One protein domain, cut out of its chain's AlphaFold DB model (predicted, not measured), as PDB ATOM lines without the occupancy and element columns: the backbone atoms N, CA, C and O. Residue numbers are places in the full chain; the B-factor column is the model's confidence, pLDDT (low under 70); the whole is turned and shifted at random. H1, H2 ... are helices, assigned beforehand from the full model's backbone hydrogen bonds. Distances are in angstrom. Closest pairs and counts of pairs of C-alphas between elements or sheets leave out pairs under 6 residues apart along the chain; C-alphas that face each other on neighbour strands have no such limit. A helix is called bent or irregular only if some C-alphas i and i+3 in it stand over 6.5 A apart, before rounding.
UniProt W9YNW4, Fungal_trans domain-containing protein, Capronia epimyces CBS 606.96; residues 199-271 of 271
ATOM      1  N   THR A 199      45.601  37.695 -26.454       67.38
ATOM      2  CA  THR A 199      46.807  38.191 -27.139       67.38
ATOM      3  C   THR A 199      46.592  38.334 -28.646       67.38
ATOM      4  O   THR A 199      47.119  39.262 -29.260       67.38
ATOM      5  N   ILE A 200      45.792  37.452 -29.255       68.25
ATOM      6  CA  ILE A 200      45.457  37.539 -30.685       68.25
ATOM      7  C   ILE A 200      44.555  38.751 -30.949       68.25
ATOM      8  O   ILE A 200      44.763  39.471 -31.925       68.25
ATOM      9  N   GLU A 201      43.578  39.013 -30.076       69.75
ATOM     10  CA  GLU A 201      42.723  40.197 -30.196       69.75
ATOM     11  C   GLU A 201      43.490  41.509 -30.008       69.75
ATOM     12  O   GLU A 201      43.283  42.452 -30.772       69.75
ATOM     13  N   GLU A 202      44.371  41.577 -29.010       70.12
ATOM     14  CA  GLU A 202      45.232  42.739 -28.768       70.12
ATOM     15  C   GLU A 202      46.108  43.043 -29.981       70.12
ATOM     16  O   GLU A 202      46.175  44.184 -30.448       70.12
ATOM     17  N   LEU A 203      46.732  42.003 -30.535       71.44
ATOM     18  CA  LEU A 203      47.533  42.137 -31.734       71.44
ATOM     19  C   LEU A 203      46.682  42.582 -32.928       71.44
ATOM     20  O   LEU A 203      47.078  43.504 -33.635       71.44
ATOM     21  N   GLY A 204      45.493  42.001 -33.106       73.25
ATOM     22  CA  GLY A 204      44.546  42.410 -34.142       73.25
ATOM     23  C   GLY A 204      44.156  43.887 -34.038       73.25
ATOM     24  O   GLY A 204      44.127  44.580 -35.050       73.25
ATOM     25  N   ARG A 205      43.931  44.418 -32.826       73.56
ATOM     26  CA  ARG A 205      43.642  45.854 -32.621       73.56
ATOM     27  C   ARG A 205      44.820  46.736 -33.004       73.56
ATOM     28  O   ARG A 205      44.627  47.758 -33.659       73.56
ATOM     29  N   LYS A 206      46.032  46.348 -32.611       74.50
ATOM     30  CA  LYS A 206      47.247  47.082 -32.972       74.50
ATOM     31  C   LYS A 206      47.458  47.095 -34.486       74.50
ATOM     32  O   LYS A 206      47.684  48.154 -35.058       74.50
ATOM     33  N   THR A 207      47.331  45.940 -35.134       76.12
ATOM     34  CA  THR A 207      47.431  45.822 -36.591       76.12
ATOM     35  C   THR A 207      46.355  46.646 -37.297       76.12
ATOM     36  O   THR A 207      46.664  47.340 -38.262       76.12
ATOM     37  N   LEU A 208      45.113  46.639 -36.799       77.69
ATOM     38  CA  LEU A 208      44.038  47.471 -37.341       77.69
ATOM     39  C   LEU A 208      44.363  48.967 -37.221       77.69
ATOM     40  O   LEU A 208      44.123  49.713 -38.166       77.69
ATOM     41  N   LEU A 209      44.942  49.413 -36.100       77.25
ATOM     42  CA  LEU A 209      45.383  50.801 -35.943       77.25
ATOM     43  C   LEU A 209      46.456  51.177 -36.966       77.25
ATOM     44  O   LEU A 209      46.354  52.222 -37.605       77.25
ATOM     45  N   ASP A 210      47.465  50.323 -37.133       77.31
ATOM     46  CA  ASP A 210      48.553  50.545 -38.086       77.31
ATOM     47  C   ASP A 210      48.024  50.602 -39.526       77.31
ATOM     48  O   ASP A 210      48.419  51.479 -40.297       77.31
ATOM     49  N   LEU A 211      47.064  49.738 -39.870       79.44
ATOM     50  CA  LEU A 211      46.393  49.752 -41.170       79.44
ATOM     51  C   LEU A 211      45.562  51.022 -41.382       79.44
ATOM     52  O   LEU A 211      45.604  51.608 -42.465       79.44
ATOM     53  N   LEU A 212      44.821  51.473 -40.366       79.00
ATOM     54  CA  LEU A 212      44.074  52.728 -40.436       79.00
ATOM     55  C   LEU A 212      45.036  53.893 -40.689       79.00
ATOM     56  O   LEU A 212      44.824  54.657 -41.632       79.00
ATOM     57  N   LEU A 213      46.115  54.003 -39.903       79.06
ATOM     58  CA  LEU A 213      47.147  55.036 -40.057       79.06
ATOM     59  C   LEU A 213      47.753  55.030 -41.464       79.06
ATOM     60  O   LEU A 213      47.858  56.082 -42.098       79.06
ATOM     61  N   PHE A 214      48.092  53.844 -41.974       78.94
ATOM     62  CA  PHE A 214      48.591  53.675 -43.335       78.94
ATOM     63  C   PHE A 214      47.565  54.128 -44.382       78.94
ATOM     64  O   PHE A 214      47.908  54.862 -45.308       78.94
ATOM     65  N   THR A 215      46.294  53.756 -44.213       77.50
ATOM     66  CA  THR A 215      45.205  54.150 -45.119       77.50
ATOM     67  C   THR A 215      45.073  55.667 -45.189       77.50
ATOM     68  O   THR A 215      44.929  56.223 -46.276       77.50
ATOM     69  N   ASN A 216      45.180  56.363 -44.056       75.69
ATOM     70  CA  ASN A 216      45.124  57.820 -44.062       75.69
ATOM     71  C   ASN A 216      46.341  58.447 -44.758       75.69
ATOM     72  O   ASN A 216      46.177  59.337 -45.586       75.69
ATOM     73  N   LYS A 217      47.548  57.911 -44.541       77.88
ATOM     74  CA  LYS A 217      48.754  58.335 -45.275       77.88
ATOM     75  C   LYS A 217      48.566  58.219 -46.796       77.88
ATOM     76  O   LYS A 217      48.960  59.123 -47.531       77.88
ATOM     77  N   VAL A 218      47.941  57.138 -47.279       78.38
ATOM     78  CA  VAL A 218      47.595  56.962 -48.706       78.38
ATOM     79  C   VAL A 218      46.609  58.035 -49.170       78.38
ATOM     80  O   VAL A 218      46.822  58.655 -50.213       78.38
ATOM     81  N   LEU A 219      45.549  58.282 -48.397       74.62
ATOM     82  CA  LEU A 219      44.521  59.271 -48.732       74.62
ATOM     83  C   LEU A 219      45.080  60.698 -48.794       74.62
ATOM     84  O   LEU A 219      44.810  61.407 -49.762       74.62
ATOM     85  N   GLU A 220      45.914  61.100 -47.835       75.44
ATOM     86  CA  GLU A 220      46.570  62.413 -47.837       75.44
ATOM     87  C   GLU A 220      47.433  62.611 -49.090       75.44
ATOM     88  O   GLU A 220      47.408  63.679 -49.707       75.44
ATOM     89  N   LEU A 221      48.156  61.573 -49.529       75.88
ATOM     90  CA  LEU A 221      48.904  61.647 -50.783       75.88
ATOM     91  C   LEU A 221      47.990  61.796 -51.998       75.88
ATOM     92  O   LEU A 221      48.309  62.587 -52.883       75.88
ATOM     93  N   MET A 222      46.868  61.075 -52.046       72.38
ATOM     94  CA  MET A 222      45.906  61.198 -53.147       72.38
ATOM     95  C   MET A 222      45.302  62.604 -53.247       72.38
ATOM     96  O   MET A 222      44.999  63.051 -54.352       72.38
ATOM     97  N   GLU A 223      45.133  63.299 -52.121       73.50
ATOM     98  CA  GLU A 223      44.550  64.644 -52.078       73.50
ATOM     99  C   GLU A 223      45.576  65.760 -52.334       73.50
ATOM    100  O   GLU A 223      45.237  66.776 -52.939       73.50
ATOM    101  N   CYS A 224      46.829  65.587 -51.898       69.06
ATOM    102  CA  CYS A 224      47.830  66.660 -51.888       69.06
ATOM    103  C   CYS A 224      48.953  66.523 -52.928       69.06
ATOM    104  O   CYS A 224      49.623  67.518 -53.225       69.06
ATOM    105  N   ALA A 225      49.217  65.332 -53.474       67.75
ATOM    106  CA  ALA A 225      50.399  65.132 -54.312       67.75
ATOM    107  C   ALA A 225      50.168  65.540 -55.783       67.75
ATOM    108  O   ALA A 225      49.148  65.192 -56.385       67.75
ATOM    109  N   PRO A 226      51.138  66.226 -56.424       70.00
ATOM    110  CA  PRO A 226      51.086  66.478 -57.858       70.00
ATOM    111  C   PRO A 226      51.137  65.158 -58.639       70.00
ATOM    112  O   PRO A 226      51.859  64.222 -58.272       70.00
ATOM    113  N   SER A 227      50.404  65.106 -59.754       66.62
ATOM    114  CA  SER A 227      50.135  63.892 -60.542       66.62
ATOM    115  C   SER A 227      51.377  63.097 -60.960       66.62
ATOM    116  O   SER A 227      51.325  61.875 -61.050       66.62
ATOM    117  N   THR A 228      52.516  63.761 -61.154       68.38
ATOM    118  CA  THR A 228      53.803  63.140 -61.505       68.38
ATOM    119  C   THR A 228      54.491  62.412 -60.349       68.38
ATOM    120  O   THR A 228      55.262  61.489 -60.594       68.38
ATOM    121  N   THR A 229      54.228  62.796 -59.097       73.94
ATOM    122  CA  THR A 229      54.837  62.168 -57.905       73.94
ATOM    123  C   THR A 229      53.989  61.046 -57.317       73.94
ATOM    124  O   THR A 229      54.533  60.157 -56.669       73.94
ATOM    125  N   LEU A 230      52.682  61.037 -57.608       75.94
ATOM    126  CA  LEU A 230      51.741  60.021 -57.129       75.94
ATOM    127  C   LEU A 230      52.196  58.600 -57.459       75.94
ATOM    128  O   LEU A 230      52.120  57.731 -56.603       75.94
ATOM    129  N   TYR A 231      52.707  58.373 -58.669       75.75
ATOM    130  CA  TYR A 231      53.100  57.034 -59.106       75.75
ATOM    131  C   TYR A 231      54.290  56.473 -58.312       75.75
ATOM    132  O   TYR A 231      54.253  55.334 -57.858       75.75
ATOM    133  N   LEU A 232      55.336  57.280 -58.093       80.56
ATOM    134  CA  LEU A 232      56.510  56.850 -57.322       80.56
ATOM    135  C   LEU A 232      56.177  56.675 -55.839       80.56
ATOM    136  O   LEU A 232      56.626  55.712 -55.217       80.56
ATOM    137  N   SER A 233      55.361  57.572 -55.282       80.75
ATOM    138  CA  SER A 233      54.905  57.456 -53.900       80.75
ATOM    139  C   SER A 233      53.988  56.248 -53.697       80.75
ATOM    140  O   SER A 233      54.123  55.564 -52.688       80.75
ATOM    141  N   ALA A 234      53.122  55.931 -54.667       79.12
ATOM    142  CA  ALA A 234      52.271  54.743 -54.638       79.12
ATOM    143  C   ALA A 234      53.101  53.451 -54.632       79.12
ATOM    144  O   ALA A 234      52.858  52.589 -53.798       79.12
ATOM    145  N   ILE A 235      54.138  53.353 -55.474       81.94
ATOM    146  CA  ILE A 235      55.061  52.203 -55.462       81.94
ATOM    147  C   ILE A 235      55.794  52.101 -54.119       81.94
ATOM    148  O   ILE A 235      55.965  51.012 -53.575       81.94
ATOM    149  N   SER A 236      56.248  53.222 -53.554       84.12
ATOM    150  CA  SER A 236      56.895  53.208 -52.236       84.12
ATOM    151  C   SER A 236      55.947  52.717 -51.139       84.12
ATOM    152  O   SER A 236      56.380  51.985 -50.254       84.12
ATOM    153  N   MET A 237      54.676  53.118 -51.193       82.19
ATOM    154  CA  MET A 237      53.640  52.684 -50.256       82.19
ATOM    155  C   MET A 237      53.297  51.210 -50.419       82.19
ATOM    156  O   MET A 237      53.163  50.518 -49.420       82.19
ATOM    157  N   GLU A 238      53.196  50.720 -51.652       82.19
ATOM    158  CA  GLU A 238      52.986  49.301 -51.941       82.19
ATOM    159  C   GLU A 238      54.109  48.454 -51.332       82.19
ATOM    160  O   GLU A 238      53.831  47.520 -50.591       82.19
ATOM    161  N   ASN A 239      55.372  48.853 -51.516       83.12
ATOM    162  CA  ASN A 239      56.512  48.169 -50.895       83.12
ATOM    163  C   ASN A 239      56.496  48.244 -49.356       83.12
ATOM    164  O   ASN A 239      56.883  47.289 -48.683       83.12
ATOM    165  N   GLU A 240      56.088  49.380 -48.780       82.00
ATOM    166  CA  GLU A 240      55.954  49.546 -47.326       82.00
ATOM    167  C   GLU A 240      54.854  48.635 -46.769       82.00
ATOM    168  O   GLU A 240      55.071  47.967 -45.757       82.00
ATOM    169  N   LEU A 241      53.715  48.556 -47.462       80.81
ATOM    170  CA  LEU A 241      52.600  47.687 -47.111       80.81
ATOM    171  C   LEU A 241      52.983  46.216 -47.250       80.81
ATOM    172  O   LEU A 241      52.775  45.468 -46.304       80.81
ATOM    173  N   GLU A 242      53.573  45.802 -48.373       79.81
ATOM    174  CA  GLU A 242      54.016  44.420 -48.589       79.81
ATOM    175  C   GLU A 242      55.006  43.983 -47.515       79.81
ATOM    176  O   GLU A 242      54.843  42.913 -46.934       79.81
ATOM    177  N   LYS A 243      55.983  44.838 -47.194       77.81
ATOM    178  CA  LYS A 243      56.962  44.568 -46.142       77.81
ATOM    179  C   LYS A 243      56.313  44.480 -44.763       77.81
ATOM    180  O   LYS A 243      56.623  43.580 -43.988       77.81
ATOM    181  N   TYR A 244      55.404  45.396 -44.435       70.88
ATOM    182  CA  TYR A 244      54.679  45.347 -43.165       70.88
ATOM    183  C   TYR A 244      53.804  44.084 -43.078       70.88
ATOM    184  O   TYR A 244      53.803  43.385 -42.064       70.88
ATOM    185  N   TRP A 245      53.115  43.730 -44.161       71.31
ATOM    186  CA  TRP A 245      52.245  42.558 -44.234       71.31
ATOM    187  C   TRP A 245      53.030  41.237 -44.208       71.31
ATOM    188  O   TRP A 245      52.562  40.250 -43.636       71.31
ATOM    189  N   SER A 246      54.238  41.204 -44.779       67.81
ATOM    190  CA  SER A 246      55.118  40.031 -44.760       67.81
ATOM    191  C   SER A 246      55.843  39.848 -43.429       67.81
ATOM    192  O   SER A 246      55.974  38.707 -42.974       67.81
ATOM    193  N   ASP A 247      56.288  40.942 -42.804       66.62
ATOM    194  CA  ASP A 247      57.225  40.905 -41.675       66.62
ATOM    195  C   ASP A 247      56.536  41.114 -40.319       66.62
ATOM    196  O   ASP A 247      56.979  40.559 -39.314       66.62
ATOM    197  N   CYS A 248      55.460  41.906 -40.263       64.00
ATOM    198  CA  CYS A 248      54.786  42.278 -39.012       64.00
ATOM    199  C   CYS A 248      53.473  41.519 -38.773       64.00
ATOM    200  O   CYS A 248      53.041  41.414 -37.622       64.00
ATOM    201  N   LEU A 249      52.848  40.959 -39.818       67.12
ATOM    202  CA  LEU A 249      51.618  40.186 -39.656       67.12
ATOM    203  C   LEU A 249      51.925  38.771 -39.149       67.12
ATOM    204  O   LEU A 249      52.479  37.923 -39.863       67.12
ATOM    205  N   VAL A 250      51.521  38.525 -37.907       67.56
ATOM    206  CA  VAL A 250      51.614  37.230 -37.227       67.56
ATOM    207  C   VAL A 250      50.823  36.164 -38.001       67.56
ATOM    208  O   VAL A 250      49.761  36.474 -38.549       67.56
ATOM    209  N   PRO A 251      51.338  34.925 -38.124       68.19
ATOM    210  CA  PRO A 251      50.758  33.902 -38.996       68.19
ATOM    211  C   PRO A 251      49.292  33.573 -38.683       68.19
ATOM    212  O   PRO A 251      48.531  33.275 -39.600       68.19
ATOM    213  N   GLU A 252      48.871  33.704 -37.427       67.00
ATOM    214  CA  GLU A 252      47.493  33.526 -36.967       67.00
ATOM    215  C   GLU A 252      46.527  34.586 -37.530       67.00
ATOM    216  O   GLU A 252      45.337  34.315 -37.677       67.00
ATOM    217  N   LEU A 253      47.033  35.771 -37.892       66.44
ATOM    218  CA  LEU A 253      46.270  36.863 -38.507       66.44
ATOM    219  C   LEU A 253      46.373  36.879 -40.044       66.44
ATOM    220  O   LEU A 253      45.747  37.715 -40.693       66.44
ATOM    221  N   ARG A 254      47.114  35.949 -40.660       71.88
ATOM    222  CA  ARG A 254      47.149  35.813 -42.125       71.88
ATOM    223  C   ARG A 254      45.878  35.135 -42.616       71.88
ATOM    224  O   ARG A 254      45.430  34.139 -42.046       71.88
ATOM    225  N   TRP A 255      45.321  35.628 -43.720       67.38
ATOM    226  CA  TRP A 255      44.214  34.948 -44.387       67.38
ATOM    227  C   TRP A 255      44.683  33.611 -44.958       67.38
ATOM    228  O   TRP A 255      45.420  33.545 -45.940       67.38
ATOM    229  N   THR A 256      44.230  32.531 -44.336       68.94
ATOM    230  CA  THR A 256      44.327  31.170 -44.850       68.94
ATOM    231  C   THR A 256      42.943  30.540 -44.751       68.94
ATOM    232  O   THR A 256      42.145  30.917 -43.891       68.94
ATOM    233  N   GLY A 257      42.641  29.559 -45.606       64.88
ATOM    234  CA  GLY A 257      41.335  28.886 -45.578       64.88
ATOM    235  C   GLY A 257      40.978  28.295 -44.204       64.88
ATOM    236  O   GLY A 257      39.804  28.235 -43.855       64.88
ATOM    237  N   ASN A 258      41.984  27.937 -43.396       63.50
ATOM    238  CA  ASN A 258      41.790  27.440 -42.036       63.50
ATOM    239  C   ASN A 258      41.598  28.570 -41.011       63.50
ATOM    240  O   ASN A 258      40.690  28.473 -40.185       63.50
ATOM    241  N   THR A 259      42.391  29.649 -41.066       64.19
ATOM    242  CA  THR A 259      42.280  30.772 -40.109       64.19
ATOM    243  C   THR A 259      40.958  31.522 -40.248       64.19
ATOM    244  O   THR A 259      40.355  31.856 -39.234       64.19
ATOM    245  N   ALA A 260      40.431  31.680 -41.467       62.75
ATOM    246  CA  ALA A 260      39.137  32.329 -41.706       62.75
ATOM    247  C   ALA A 260      37.974  31.678 -40.928       62.75
ATOM    248  O   ALA A 260      37.082  32.367 -40.439       62.75
ATOM    249  N   SER A 261      37.997  30.350 -40.766       64.00
ATOM    250  CA  SER A 261      36.921  29.604 -40.097       64.00
ATOM    251  C   SER A 261      36.900  29.745 -38.568       64.00
ATOM    252  O   SER A 261      35.865  29.497 -37.950       64.00
ATOM    253  N   VAL A 262      38.019  30.157 -37.963       66.94
ATOM    254  CA  VAL A 262      38.206  30.245 -36.499       66.94
ATOM    255  C   VAL A 262      38.410  31.697 -36.038       66.94
ATOM    256  O   VAL A 262      38.428  31.980 -34.844       66.94
ATOM    257  N   ALA A 263      38.550  32.637 -36.972       63.91
ATOM    258  CA  ALA A 263      38.917  34.010 -36.670       63.91
ATOM    259  C   ALA A 263      37.833  34.798 -35.909       63.91
ATOM    260  O   ALA A 263      36.632  34.684 -36.168       63.91
ATOM    261  N   SER A 264      38.288  35.653 -34.987       67.06
ATOM    262  CA  SER A 264      37.458  36.626 -34.264       67.06
ATOM    263  C   SER A 264      36.863  37.672 -35.227       67.06
ATOM    264  O   SER A 264      37.499  37.986 -36.229       67.06
ATOM    265  N   PRO A 265      35.683  38.266 -34.960       66.12
ATOM    266  CA  PRO A 265      35.090  39.287 -35.831       66.12
ATOM    267  C   PRO A 265      36.026  40.450 -36.200       66.12
ATOM    268  O   PRO A 265      35.973  40.930 -37.329       66.12
ATOM    269  N   THR A 266      36.925  40.862 -35.300       61.34
ATOM    270  CA  THR A 266      37.913  41.929 -35.544       61.34
ATOM    271  C   THR A 266      38.840  41.617 -36.722       61.34
ATOM    272  O   THR A 266      39.292  42.521 -37.416       61.34
ATOM    273  N   PHE A 267      39.096  40.335 -36.987       64.25
ATOM    274  CA  PHE A 267      39.891  39.884 -38.128       64.25
ATOM    275  C   PHE A 267      39.247  40.244 -39.469       64.25
ATOM    276  O   PHE A 267      39.954  40.592 -40.408       64.25
ATOM    277  N   TYR A 268      37.915  40.232 -39.546       66.12
ATOM    278  CA  TYR A 268      37.189  40.612 -40.757       66.12
ATOM    279  C   TYR A 268      37.191  42.121 -41.013       66.12
ATOM    280  O   TYR A 268      36.904  42.536 -42.126       66.12
ATOM    281  N   LEU A 269      37.512  42.945 -40.010       61.03
ATOM    282  CA  LEU A 269      37.682  44.390 -40.195       61.03
ATOM    283  C   LEU A 269      39.045  44.749 -40.800       61.03
ATOM    284  O   LEU A 269      39.223  45.872 -41.258       61.03
ATOM    285  N   MET A 270      40.008  43.822 -40.773       55.84
ATOM    286  CA  MET A 270      41.351  44.019 -41.328       55.84
ATOM    287  C   MET A 270      41.469  43.612 -42.807       55.84
ATOM    288  O   MET A 270      42.558  43.729 -43.366       55.84
ATOM    289  N   GLN A 271      40.397  43.102 -43.422       54.25
ATOM    290  CA  GLN A 271      40.368  42.631 -44.815       54.25
ATOM    291  C   GLN A 271      39.546  43.543 -45.707       54.25
ATOM    292  O   GLN A 271      39.966  43.723 -46.870       54.25
TER     293      GLN A 271
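Overview. This is residues 199 to 271 of the 271 residues of the protein "Fungal_trans domain-containing protein" of Capronia epimyces CBS 606.96 (UniProt W9YNW4). Two long helices, H1 and H2, run side by side in opposite directions as a long helical hairpin; they come together near the tight turn that joins them, while over much of their length they stand with a gap between them. At the other end of the hairpin the chain passes from H2 through the long link of residues 248 to 258 and the short helix H3 to the short helix H4, which packs on the first part of H1, residues 201 to 205. The whole is a loose rod, with a radius of gyration of the C-alphas of 14.5 A and spans of 44 by 17 by 17 A, its length made by the two long helices together with H3 at the end away from the turn. The printed part has 73 residues with four named helices, in the order H1, H2, H3, H4, and no named strand; the class is all helix, with 55 residues in the named helices.

Arrangement. H1, residues 199 to 224, comes first along the printed part and is the longest helix. A tight link of 2 residues leads from it to H2, residues 227 to 247. H1 and H2 form a helical hairpin: they run opposite ways, with a shallow tilt of 9 degrees between their lines. They touch, with 5 pairs of C-alphas within 8 A; the closest C-alphas are those of Leu 221 and Leu 230, 7.1 A apart. H1 touches H2 with residues 218 to 222 alone, and H2 touches H1 with residues 230 to 237 alone; the centres of the two helices are 14.0 A apart. After H2 a long link of 11 residues leads to H3, residues 259 to 262, which touches no helix and is apart from both H1 and H2. A tight link of 2 residues joins H3 to H4, residues 265 to 268; H3 and H4 are only just apart, with their closest C-alphas 8.4 A from each other. H4 touches H1, with 4 pairs of C-alphas within 8 A, the closest being those of Gly 204 and Phe 267 at 6.6 A. H1 touches H4 with residues 201 to 205 alone. H4 and H2 are apart. In H1 every pair of O i and N i+4 is within hydrogen-bond range, in H2 15 of 17 are, and H3 and H4, with 4 residues each, are too short for such a pair.

Along the chain. H1 begins at C-alpha 199, at (46.807, 38.191, -27.139), and ends at C-alpha 224, at (47.830, 66.660, -51.888); its 26 residues measure 37.7 A from first to last C-alpha. H2 has 21 residues and measures 30.6 A, ending at C-alpha 247, at (57.225, 40.905, -41.675). H2 is irregular, but only just: C-alphas 228 and 231 are 6.6 A apart, and its line is a rough one. H3, from Thr 259 to Val 262, and H4, from Pro 265 to Tyr 268, have 4 residues each. H4 ends at C-alpha 268, at (37.189, 40.612, -40.757).

Size, cuts and confidence. The two C-alphas farthest apart are those of Thr 228 and Val 262, at 44.2 A, while the first and last printed C-alphas, those of Thr 199 and Gln 271, are 19.3 A apart. The printed part has no cut, and Gln 271 is the chain's last residue. The link from H2 to H3 is long; the other two are tight. The mean pLDDT of the printed part is 71.9, and 32 residues are under 70: residues 199 to 201, 224 to 225, 227 to 228, 246 to 253 and 255 to 271.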